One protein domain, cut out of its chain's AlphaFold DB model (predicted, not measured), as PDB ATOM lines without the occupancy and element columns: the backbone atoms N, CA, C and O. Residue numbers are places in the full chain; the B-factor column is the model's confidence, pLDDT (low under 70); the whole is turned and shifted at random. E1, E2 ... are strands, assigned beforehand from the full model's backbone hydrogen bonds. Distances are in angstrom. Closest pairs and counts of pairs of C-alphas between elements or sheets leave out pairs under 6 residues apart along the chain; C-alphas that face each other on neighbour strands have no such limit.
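AT A GLANCE: This is residues 273 to 363 of the 369 residues of an uncharacterized protein of Polyangiaceae bacterium (UniProt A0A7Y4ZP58). With little regular structure, four small sheets make a loose row: hairpin E1-E2 at one end, then sheet E3-E5-E4 partly face to face with hairpin E6-E7, and hairpin E8-E9 at the other end. 91 residues are printed, 31 in nine strands, E1 to E9 along the chain, with no named helix: all strand. The three-strand sheet is mixed, the others antiparallel; the radius of gyration of the C-alphas is 15.8 A, the spans 48 by 24 by 19 A.

IN THESE COORDINATES: Find E1, residues 289 to 291, from (133.121, 164.019, 119.185); then E2, 298 to 300; E3, 302 to 304; E4, 311 to 313; E5, 316 to 320; E6, 324 to 327; E7, 330 to 333; E8, 354 to 356; and E9, 359 to 361, ending at (150.874, 139.748, 132.091).

HOW THE PARTS SIT: Sheets E3 E5 E4 and E6 E7 form a sandwich, two sheets face to face; look at the C-alphas of Cys 320 and Cys 331, 5.5 A apart. E5 is parallel to E3, with N 304 and O 319 2.8 A apart.

THE WHOLE: The printed part has no cut; link E7 to E8 is long; no printed residue is under 70 in pLDDT.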
ATOM      1  N   GLY A 273     130.115 171.696 118.056       97.38
ATOM      2  CA  GLY A 273     129.016 172.665 118.083       97.38
ATOM      3  C   GLY A 273     128.094 172.638 116.856       97.38
ATOM      4  O   GLY A 273     127.047 173.297 116.869       97.38
ATOM      5  N   ALA A 274     128.413 171.872 115.810       98.25
ATOM      6  CA  ALA A 274     127.499 171.678 114.688       98.25
ATOM      7  C   ALA A 274     126.218 170.967 115.147       98.25
ATOM      8  O   ALA A 274     126.250 170.139 116.058       98.25
ATOM      9  N   THR A 275     125.086 171.298 114.525       97.94
ATOM     10  CA  THR A 275     123.830 170.565 114.735       97.94
ATOM     11  C   THR A 275     123.979 169.146 114.200       97.94
ATOM     12  O   THR A 275     124.495 168.961 113.101       97.94
ATOM     13  N   CYS A 276     123.499 168.160 114.947       97.31
ATOM     14  CA  CYS A 276     123.595 166.750 114.589       97.31
ATOM     15  C   CYS A 276     122.300 166.001 114.920       97.31
ATOM     16  O   CYS A 276     121.462 166.473 115.693       97.31
ATOM     17  N   ASP A 277     122.148 164.814 114.335       95.06
ATOM     18  CA  ASP A 277     121.061 163.887 114.635       95.06
ATOM     19  C   ASP A 277     121.614 162.687 115.424       95.06
ATOM     20  O   ASP A 277     122.424 161.942 114.884       95.06
ATOM     21  N   PRO A 278     121.189 162.438 116.675       91.25
ATOM     22  CA  PRO A 278     121.650 161.283 117.444       91.25
ATOM     23  C   PRO A 278     121.285 159.928 116.829       91.25
ATOM     24  O   PRO A 278     121.913 158.930 117.162       91.25
ATOM     25  N   ALA A 279     120.283 159.866 115.942       91.00
ATOM     26  CA  ALA A 279     119.983 158.647 115.188       91.00
ATOM     27  C   ALA A 279     121.009 158.382 114.070       91.00
ATOM     28  O   ALA A 279     121.089 157.272 113.545       91.00
ATOM     29  N   ARG A 280     121.782 159.406 113.696       91.31
ATOM     30  CA  ARG A 280     122.803 159.391 112.648       91.31
ATOM     31  C   ARG A 280     123.979 160.252 113.099       91.31
ATOM     32  O   ARG A 280     124.160 161.364 112.605       91.31
ATOM     33  N   ASP A 281     124.743 159.751 114.068       92.69
ATOM     34  CA  ASP A 281     125.872 160.492 114.627       92.69
ATOM     35  C   ASP A 281     126.971 160.683 113.567       92.69
ATOM     36  O   ASP A 281     127.760 159.785 113.281       92.69
ATOM     37  N   LEU A 282     126.970 161.862 112.942       96.38
ATOM     38  CA  LEU A 282     127.982 162.305 111.983       96.38
ATOM     39  C   LEU A 282     129.095 163.115 112.663       96.38
ATOM     40  O   LEU A 282     129.906 163.741 111.979       96.38
ATOM     41  N   CYS A 283     129.127 163.162 113.995       95.50
ATOM     42  CA  CYS A 283     130.225 163.777 114.722       95.50
ATOM     43  C   CYS A 283     131.451 162.849 114.665       95.50
ATOM     44  O   CYS A 283     131.340 161.629 114.772       95.50
ATOM     45  N   GLY A 284     132.639 163.421 114.466       91.00
ATOM     46  CA  GLY A 284     133.863 162.637 114.277       91.00
ATOM     47  C   GLY A 284     134.321 161.967 115.570       91.00
ATOM     48  O   GLY A 284     134.975 162.608 116.393       91.00
ATOM     49  N   SER A 285     134.022 160.679 115.749       86.88
ATOM     50  CA  SER A 285     134.366 159.951 116.981       86.88
ATOM     51  C   SER A 285     135.874 159.820 117.207       86.88
ATOM     52  O   SER A 285     136.325 159.922 118.345       86.88
ATOM     53  N   LEU A 286     136.679 159.681 116.148       84.00
ATOM     54  CA  LEU A 286     138.149 159.676 116.262       84.00
ATOM     55  C   LEU A 286     138.709 161.046 116.676       84.00
ATOM     56  O   LEU A 286     139.706 161.125 117.392       84.00
ATOM     57  N   SER A 287     137.993 162.116 116.325       87.50
ATOM     58  CA  SER A 287     138.233 163.485 116.799       87.50
ATOM     59  C   SER A 287     137.656 163.740 118.201       87.50
ATOM     60  O   SER A 287     137.673 164.868 118.698       87.50
ATOM     61  N   GLY A 288     137.146 162.696 118.858       91.56
ATOM     62  CA  GLY A 288     136.612 162.754 120.208       91.56
ATOM     63  C   GLY A 288     135.239 163.408 120.308       91.56
ATOM     64  O   GLY A 288     134.930 163.981 121.353       91.56
ATOM     65  N   LEU A 289     134.439 163.387 119.236       94.94
ATOM     66  CA  LEU A 289     133.121 164.019 119.185       94.94
ATOM     67  C   LEU A 289     131.982 162.997 119.102       94.94
ATOM     68  O   LEU A 289     132.114 161.941 118.488       94.94
ATOM     69  N   THR A 290     130.832 163.364 119.661       94.56
ATOM     70  CA  THR A 290     129.567 162.629 119.540       94.56
ATOM     71  C   THR A 290     128.384 163.580 119.532       94.56
ATOM     72  O   THR A 290     128.478 164.711 120.020       94.56
ATOM     73  N   CYS A 291     127.265 163.129 118.980       95.56
ATOM     74  CA  CYS A 291     126.030 163.879 118.985       95.56
ATOM     75  C   CYS A 291     125.323 163.791 120.343       95.56
ATOM     76  O   CYS A 291     124.786 162.752 120.722       95.56
ATOM     77  N   ASP A 292     125.270 164.912 121.060       94.44
ATOM     78  CA  ASP A 292     124.529 165.017 122.315       94.44
ATOM     79  C   ASP A 292     123.024 164.818 122.071       94.44
ATOM     80  O   ASP A 292     122.378 165.558 121.316       94.44
ATOM     81  N   GLY A 293     122.451 163.823 122.751       89.75
ATOM     82  CA  GLY A 293     121.047 163.446 122.616       89.75
ATOM     83  C   GLY A 293     120.052 164.559 122.960       89.75
ATOM     84  O   GLY A 293     118.972 164.610 122.358       89.75
ATOM     85  N   ALA A 294     120.418 165.432 123.901       91.44
ATOM     86  CA  ALA A 294     119.592 166.505 124.435       91.44
ATOM     87  C   ALA A 294     119.784 167.811 123.660       91.44
ATOM     88  O   ALA A 294     118.803 168.427 123.247       91.44
ATOM     89  N   THR A 295     121.034 168.225 123.433       95.06
ATOM     90  CA  THR A 295     121.312 169.503 122.755       95.06
ATOM     91  C   THR A 295     121.281 169.395 121.233       95.06
ATOM     92  O   THR A 295     121.152 170.422 120.565       95.06
ATOM     93  N   LYS A 296     121.355 168.173 120.678       95.31
ATOM     94  CA  LYS A 296     121.459 167.906 119.231       95.31
ATOM     95  C   LYS A 296     122.667 168.613 118.612       95.31
ATOM     96  O   LYS A 296     122.586 169.181 117.521       95.31
ATOM     97  N   ARG A 297     123.782 168.628 119.346       97.56
ATOM     98  CA  ARG A 297     125.042 169.274 118.957       97.56
ATOM     99  C   ARG A 297     126.197 168.290 119.060       97.56
ATOM    100  O   ARG A 297     126.225 167.474 119.977       97.56
ATOM    101  N   CYS A 298     127.168 168.404 118.159       97.62
ATOM    102  CA  CYS A 298     128.423 167.677 118.296       97.62
ATOM    103  C   CYS A 298     129.193 168.219 119.497       97.62
ATOM    104  O   CYS A 298     129.645 169.365 119.495       97.62
ATOM    105  N   VAL A 299     129.345 167.400 120.527       96.69
ATOM    106  CA  VAL A 299     130.086 167.728 121.746       96.69
ATOM    107  C   VAL A 299     131.282 166.802 121.876       96.69
ATOM    108  O   VAL A 299     131.309 165.727 121.281       96.69
ATOM    109  N   ARG A 300     132.278 167.208 122.667       95.38
ATOM    110  CA  ARG A 300     133.364 166.299 123.026       95.38
ATOM    111  C   ARG A 300     132.848 165.189 123.929       95.38
ATOM    112  O   ARG A 300     132.029 165.437 124.817       95.38
ATOM    113  N   PHE A 301     133.385 163.994 123.733       94.31
ATOM    114  CA  PHE A 301     133.326 162.957 124.744       94.31
ATOM    115  C   PHE A 301     133.870 163.480 126.070       94.31
ATOM    116  O   PHE A 301     134.771 164.323 126.114       94.31
ATOM    117  N   LYS A 302     133.310 162.968 127.160       93.69
ATOM    118  CA  LYS A 302     133.824 163.248 128.499       93.69
ATOM    119  C   LYS A 302     134.778 162.141 128.915       93.69
ATOM    120  O   LYS A 302     134.570 160.988 128.548       93.69
ATOM    121  N   VAL A 303     135.775 162.497 129.713       93.06
ATOM    122  CA  VAL A 303     136.659 161.547 130.387       93.06
ATOM    123  C   VAL A 303     136.402 161.658 131.887       93.06
ATOM    124  O   VAL A 303     136.464 162.742 132.464       93.06
ATOM    125  N   ALA A 304     136.032 160.543 132.499       95.44
ATOM    126  CA  ALA A 304     135.679 160.418 133.900       95.44
ATOM    127  C   ALA A 304     136.858 159.858 134.704       95.44
ATOM    128  O   ALA A 304     137.563 158.950 134.265       95.44
ATOM    129  N   ALA A 305     137.054 160.401 135.906       94.44
ATOM    130  CA  ALA A 305     138.029 159.883 136.858       94.44
ATOM    131  C   ALA A 305     137.538 158.576 137.505       94.44
ATOM    132  O   ALA A 305     136.354 158.237 137.449       94.44
ATOM    133  N   SER A 306     138.438 157.870 138.191       94.50
ATOM    134  CA  SER A 306     138.089 156.691 138.993       94.50
ATOM    135  C   SER A 306     136.917 156.970 139.946       94.50
ATOM    136  O   SER A 306     136.859 158.013 140.594       94.50
ATOM    137  N   GLY A 307     135.982 156.027 140.029       95.44
ATOM    138  CA  GLY A 307     134.750 156.100 140.817       95.44
ATOM    139  C   GLY A 307     133.634 156.950 140.200       95.44
ATOM    140  O   GLY A 307     132.523 156.949 140.725       95.44
ATOM    141  N   SER A 308     133.890 157.668 139.104       97.50
ATOM    142  CA  SER A 308     132.873 158.498 138.450       97.50
ATOM    143  C   SER A 308     131.997 157.684 137.483       97.50
ATOM    144  O   SER A 308     132.445 156.650 136.980       97.50
ATOM    145  N   PRO A 309     130.765 158.144 137.184       97.25
ATOM    146  CA  PRO A 309     129.904 157.504 136.197       97.25
ATOM    147  C   PRO A 309     130.516 157.493 134.790       97.25
ATOM    148  O   PRO A 309     131.120 158.478 134.363       97.25
ATOM    149  N   CYS A 310     130.294 156.409 134.051       96.25
ATOM    150  CA  CYS A 310     130.741 156.221 132.669       96.25
ATOM    151  C   CYS A 310     129.637 155.624 131.787       96.25
ATOM    152  O   CYS A 310     128.558 155.271 132.262       96.25
ATOM    153  N   GLY A 311     129.890 155.535 130.479       93.50
ATOM    154  CA  GLY A 311     128.879 155.177 129.486       93.50
ATOM    155  C   GLY A 311     128.057 156.398 129.071       93.50
ATOM    156  O   GLY A 311     128.596 157.494 128.943       93.50
ATOM    157  N   VAL A 312     126.754 156.242 128.834       91.38
ATOM    158  CA  VAL A 312     125.886 157.375 128.466       91.38
ATOM    159  C   VAL A 312     125.443 158.111 129.732       91.38
ATOM    160  O   VAL A 312     124.482 157.718 130.390       91.38
ATOM    161  N   VAL A 313     126.134 159.202 130.065       92.69
ATOM    162  CA  VAL A 313     125.864 160.025 131.252       92.69
ATOM    163  C   VAL A 313     125.251 161.345 130.799       92.69
ATOM    164  O   VAL A 313     125.900 162.150 130.132       92.69
ATOM    165  N   ASN A 314     123.985 161.578 131.154       89.31
ATOM    166  CA  ASN A 314     123.221 162.766 130.742       89.31
ATOM    167  C   ASN A 314     123.196 162.979 129.215       89.31
ATOM    168  O   ASN A 314     123.324 164.103 128.741       89.31
ATOM    169  N   GLY A 315     123.065 161.896 128.442       85.25
ATOM    170  CA  GLY A 315     122.975 161.961 126.976       85.25
ATOM    171  C   GLY A 315     124.306 162.160 126.244       85.25
ATOM    172  O   GLY A 315     124.291 162.287 125.022       85.25
ATOM    173  N   VAL A 316     125.437 162.151 126.960       88.44
ATOM    174  CA  VAL A 316     126.791 162.240 126.393       88.44
ATOM    175  C   VAL A 316     127.585 160.990 126.761       88.44
ATOM    176  O   VAL A 316     127.555 160.536 127.907       88.44
ATOM    177  N   ILE A 317     128.321 160.438 125.796       91.06
ATOM    178  CA  ILE A 317     129.218 159.310 126.047       91.06
ATOM    179  C   ILE A 317     130.416 159.796 126.878       91.06
ATOM    180  O   ILE A 317     131.131 160.733 126.512       91.06
ATOM    181  N   THR A 318     130.606 159.150 128.023       94.12
ATOM    182  CA  THR A 318     131.658 159.410 129.002       94.12
ATOM    183  C   THR A 318     132.545 158.177 129.106       94.12
ATOM    184  O   THR A 318     132.101 157.118 129.552       94.12
ATOM    185  N   TYR A 319     133.794 158.316 128.678       93.88
ATOM    186  CA  TYR A 319     134.830 157.299 128.792       93.88
ATOM    187  C   TYR A 319     135.517 157.400 130.142       93.88
ATOM    188  O   TYR A 319     135.507 158.446 130.784       93.88
ATOM    189  N   CYS A 320     136.132 156.310 130.563       94.56
ATOM    190  CA  CYS A 320     137.002 156.312 131.722       94.56
ATOM    191  C   CYS A 320     138.399 156.803 131.332       94.56
ATOM    192  O   CYS A 320     138.824 156.625 130.192       94.56
ATOM    193  N   ALA A 321     139.095 157.459 132.262       92.75
ATOM    194  CA  ALA A 321     140.503 157.801 132.082       92.75
ATOM    195  C   ALA A 321     141.340 156.527 131.867       92.75
ATOM    196  O   ALA A 321     140.977 155.465 132.367       92.75
ATOM    197  N   SER A 322     142.485 156.641 131.194       87.12
ATOM    198  CA  SER A 322     143.323 155.517 130.730       87.12
ATOM    199  C   SER A 322     143.723 154.457 131.760       87.12
ATOM    200  O   SER A 322     144.081 153.338 131.406       87.12
ATOM    201  N   THR A 323     143.677 154.790 133.046       89.12
ATOM    202  CA  THR A 323     143.988 153.879 134.159       89.12
ATOM    203  C   THR A 323     142.736 153.274 134.797       89.12
ATOM    204  O   THR A 323     142.795 152.711 135.890       89.12
ATOM    205  N   THR A 324     141.588 153.380 134.129       92.88
ATOM    206  CA  THR A 324     140.288 152.902 134.599       92.88
ATOM    207  C   THR A 324     139.460 152.330 133.444       92.88
ATOM    208  O   THR A 324     139.566 152.786 132.312       92.88
ATOM    209  N   THR A 325     138.604 151.352 133.729       92.00
ATOM    210  CA  THR A 325     137.668 150.738 132.773       92.00
ATOM    211  C   THR A 325     136.223 150.902 133.257       92.00
ATOM    212  O   THR A 325     135.976 151.077 134.454       92.00
ATOM    213  N   CYS A 326     135.256 150.905 132.337       92.88
ATOM    214  CA  CYS A 326     133.852 151.158 132.662       92.88
ATOM    215  C   CYS A 326     133.134 149.859 133.050       92.88
ATOM    216  O   CYS A 326     132.698 149.106 132.182       92.88
ATOM    217  N   ILE A 327     132.961 149.617 134.353       91.12
ATOM    218  CA  ILE A 327     132.308 148.411 134.885       91.12
ATOM    219  C   ILE A 327     131.052 148.821 135.646       91.12
ATOM    220  O   ILE A 327     131.096 149.635 136.568       91.12
ATOM    221  N   GLY A 328     129.900 148.281 135.240       90.88
ATOM    222  CA  GLY A 328     128.621 148.588 135.890       90.88
ATOM    223  C   GLY A 328     128.252 150.078 135.862       90.88
ATOM    224  O   GLY A 328     127.573 150.556 136.767       90.88
ATOM    225  N   GLY A 329     128.721 150.828 134.857       94.50
ATOM    226  CA  GLY A 329     128.479 152.269 134.732       94.50
ATOM    227  C   GLY A 329     129.351 153.149 135.634       94.50
ATOM    228  O   GLY A 329     129.072 154.339 135.745       94.50
ATOM    229  N   SER A 330     130.393 152.600 136.267       95.81
ATOM    230  CA  SER A 330     131.389 153.354 137.042       95.81
ATOM    231  C   SER A 330     132.812 153.061 136.563       95.81
ATOM    232  O   SER A 330     133.128 151.932 136.188       95.81
ATOM    233  N   CYS A 331     133.686 154.067 136.589       95.44
ATOM    234  CA  CYS A 331     135.097 153.890 136.254       95.44
ATOM    235  C   CYS A 331     135.845 153.191 137.389       95.44
ATOM    236  O   CYS A 331     136.015 153.757 138.466       95.44
ATOM    237  N   VAL A 332     136.311 151.972 137.147       93.88
ATOM    238  CA  VAL A 332     137.061 151.159 138.113       93.88
ATOM    239  C   VAL A 332     138.532 151.117 137.695       93.88
ATOM    240  O   VAL A 332     138.790 150.956 136.503       93.88
ATOM    241  N   PRO A 333     139.506 151.260 138.615       94.56
ATOM    242  CA  PRO A 333     140.925 151.139 138.286       94.56
ATOM    243  C   PRO A 333     141.255 149.829 137.568       94.56
ATOM    244  O   PRO A 333     140.788 148.767 137.978       94.56
ATOM    245  N   VAL A 334     142.078 149.904 136.523       94.50
ATOM    246  CA  VAL A 334     142.652 148.706 135.891       94.50
ATOM    247  C   VAL A 334     143.804 148.161 136.736       94.50
ATOM    248  O   VAL A 334     144.473 148.895 137.467       94.50
ATOM    249  N   ALA A 335     144.050 146.860 136.635       95.75
ATOM    250  CA  ALA A 335     145.149 146.187 137.302       95.75
ATOM    251  C   ALA A 335     146.478 146.452 136.575       95.75
ATOM    252  O   ALA A 335     146.584 146.352 135.351       95.75
ATOM    253  N   THR A 336     147.513 146.798 137.340       94.38
ATOM    254  CA  THR A 336     148.885 146.934 136.832       94.38
ATOM    255  C   THR A 336     149.495 145.567 136.530       94.38
ATOM    256  O   THR A 336     149.046 144.555 137.065       94.38
ATOM    257  N   ASP A 337     150.569 145.526 135.741       93.69
ATOM    258  CA  ASP A 337     151.304 144.286 135.466       93.69
ATOM    259  C   ASP A 337     151.656 143.538 136.774       93.69
ATOM    260  O   ASP A 337     152.112 144.128 137.755       93.69
ATOM    261  N   GLY A 338     151.394 142.232 136.801       94.75
ATOM    262  CA  GLY A 338     151.560 141.334 137.945       94.75
ATOM    263  C   GLY A 338     150.409 141.327 138.960       94.75
ATOM    264  O   GLY A 338     150.330 140.390 139.761       94.75
ATOM    265  N   ALA A 339     149.516 142.322 138.941       97.25
ATOM    266  CA  ALA A 339     148.370 142.385 139.847       97.25
ATOM    267  C   ALA A 339     147.265 141.394 139.446       97.25
ATOM    268  O   ALA A 339     147.230 140.906 138.317       97.25
ATOM    269  N   ALA A 340     146.370 141.091 140.392       96.44
ATOM    270  CA  ALA A 340     145.228 140.218 140.148       96.44
ATOM    271  C   ALA A 340     144.228 140.867 139.181       96.44
ATOM    272  O   ALA A 340     143.975 142.068 139.269       96.44
ATOM    273  N   CYS A 341     143.639 140.063 138.302       96.00
ATOM    274  CA  CYS A 341     142.698 140.519 137.284       96.00
ATOM    275  C   CYS A 341     141.592 139.498 137.023       96.00
ATOM    276  O   CYS A 341     141.690 138.330 137.416       96.00
ATOM    277  N   ASN A 342     140.544 139.952 136.337       92.81
ATOM    278  CA  ASN A 342     139.487 139.100 135.809       92.81
ATOM    279  C   ASN A 342     138.814 139.794 134.613       92.81
ATOM    280  O   ASN A 342     138.222 140.855 134.789       92.81
ATOM    281  N   ASP A 343     138.839 139.184 133.429       86.88
ATOM    282  CA  ASP A 343     138.261 139.794 132.216       86.88
ATOM    283  C   ASP A 343     136.719 139.832 132.214       86.88
ATOM    284  O   ASP A 343     136.107 140.500 131.388       86.88
ATOM    285  N   THR A 344     136.062 139.123 133.136       85.44
ATOM    286  CA  THR A 344     134.594 139.105 133.270       85.44
ATOM    287  C   THR A 344     134.096 140.065 134.349       85.44
ATOM    288  O   THR A 344     133.119 140.782 134.144       85.44
ATOM    289  N   THR A 345     134.722 140.054 135.526       87.69
ATOM    290  CA  THR A 345     134.258 140.816 136.701       87.69
ATOM    291  C   THR A 345     135.126 142.025 137.025       87.69
ATOM    292  O   THR A 345     134.762 142.820 137.890       87.69
ATOM    293  N   GLY A 346     136.267 142.165 136.356       86.44
ATOM    294  CA  GLY A 346     137.277 143.164 136.654       86.44
ATOM    295  C   GLY A 346     138.101 142.866 137.918       86.44
ATOM    296  O   GLY A 346     137.769 141.962 138.695       86.44
ATOM    297  N   PRO A 347     139.170 143.650 138.146       91.94
ATOM    298  CA  PRO A 347     139.677 144.677 137.231       91.94
ATOM    299  C   PRO A 347     140.311 144.059 135.972       91.94
ATOM    300  O   PRO A 347     140.955 143.012 136.040       91.94
ATOM    301  N   GLU A 348     140.108 144.709 134.824       92.31
ATOM    302  CA  GLU A 348     140.834 144.398 133.586       92.31
ATOM    303  C   GLU A 348     142.296 144.832 133.722       92.31
ATOM    304  O   GLU A 348     142.631 145.673 134.560       92.31
ATOM    305  N   CYS A 349     143.172 144.288 132.887       93.62
ATOM    306  CA  CYS A 349     144.575 144.679 132.872       93.62
ATOM    307  C   CYS A 349     144.805 145.993 132.137       93.62
ATOM    308  O   CYS A 349     144.147 146.293 131.142       93.62
ATOM    309  N   LEU A 350     145.789 146.765 132.603       90.81
ATOM    310  CA  LEU A 350     146.262 147.932 131.872       90.81
ATOM    311  C   LEU A 350     146.785 147.478 130.497       90.81
ATOM    312  O   LEU A 350     147.750 146.709 130.450       90.81
ATOM    313  N   PRO A 351     146.248 147.967 129.367       88.81
ATOM    314  CA  PRO A 351     146.740 147.572 128.052       88.81
ATOM    315  C   PRO A 351     148.235 147.893 127.892       88.81
ATOM    316  O   PRO A 351     148.709 148.907 128.417       88.81
ATOM    317  N   PRO A 352     149.025 147.044 127.214       88.75
ATOM    318  CA  PRO A 352     148.623 145.872 126.432       88.75
ATOM    319  C   PRO A 352     148.683 144.547 127.216       88.75
ATOM    320  O   PRO A 352     148.758 143.490 126.598       88.75
ATOM    321  N   ALA A 353     148.743 144.581 128.552       91.12
ATOM    322  CA  ALA A 353     148.713 143.356 129.339       91.12
ATOM    323  C   ALA A 353     147.331 142.696 129.243       91.12
ATOM    324  O   ALA A 353     146.318 143.389 129.200       91.12
ATOM    325  N   ASN A 354     147.314 141.366 129.254       90.38
ATOM    326  CA  ASN A 354     146.102 140.552 129.292       90.38
ATOM    327  C   ASN A 354     146.012 139.828 130.639       90.38
ATOM    328  O   ASN A 354     147.024 139.663 131.333       90.38
ATOM    329  N   CYS A 355     144.811 139.380 131.006       92.75
ATOM    330  CA  CYS A 355     144.628 138.605 132.221       92.75
ATOM    331  C   CYS A 355     144.984 137.130 132.002       92.75
ATOM    332  O   CYS A 355     144.163 136.323 131.578       92.75
ATOM    333  N   VAL A 356     146.219 136.753 132.330       90.81
ATOM    334  CA  VAL A 356     146.723 135.384 132.161       90.81
ATOM    335  C   VAL A 356     146.780 134.706 133.524       90.81
ATOM    336  O   VAL A 356     147.471 135.160 134.437       90.81
ATOM    337  N   ALA A 357     146.020 133.620 133.684       91.12
ATOM    338  CA  ALA A 357     145.914 132.874 134.943       91.12
ATOM    339  C   ALA A 357     145.581 133.768 136.163       91.12
ATOM    340  O   ALA A 357     146.128 133.596 137.255       91.12
ATOM    341  N   GLY A 358     144.689 134.747 135.969       94.12
ATOM    342  CA  GLY A 358     144.245 135.671 137.016       94.12
ATOM    343  C   GLY A 358     145.261 136.752 137.389       94.12
ATOM    344  O   GLY A 358     145.075 137.414 138.411       94.12
ATOM    345  N   LYS A 359     146.330 136.941 136.600       96.12
ATOM    346  CA  LYS A 359     147.297 138.033 136.767       96.12
ATOM    347  C   LYS A 359     147.524 138.797 135.472       96.12
ATOM    348  O   LYS A 359     147.556 138.213 134.394       96.12
ATOM    349  N   CYS A 360     147.758 140.098 135.588       95.69
ATOM    350  CA  CYS A 360     148.117 140.900 134.431       95.69
ATOM    351  C   CYS A 360     149.516 140.561 133.950       95.69
ATOM    352  O   CYS A 360     150.495 140.769 134.664       95.69
ATOM    353  N   ALA A 361     149.612 140.063 132.727       92.50
ATOM    354  CA  ALA A 361     150.874 139.748 132.091       92.50
ATOM    355  C   ALA A 361     150.954 140.463 130.746       92.50
ATOM    356  O   ALA A 361     150.002 140.465 129.964       92.50
ATOM    357  N   LEU A 362     152.106 141.070 130.472       89.56
ATOM    358  CA  LEU A 362     152.410 141.501 129.117       89.56
ATOM    359  C   LEU A 362     152.493 140.257 128.220       89.56
ATOM    360  O   LEU A 362     153.036 139.240 128.667       89.56
ATOM    361  N   PRO A 363     152.016 140.331 126.963       88.06
ATOM    362  CA  PRO A 363     152.283 139.292 125.980       88.06
ATOM    363  C   PRO A 363     153.780 138.985 125.969       88.06
ATOM    364  O   PRO A 363     154.588 139.905 126.082       88.06
TER     365      PRO A 363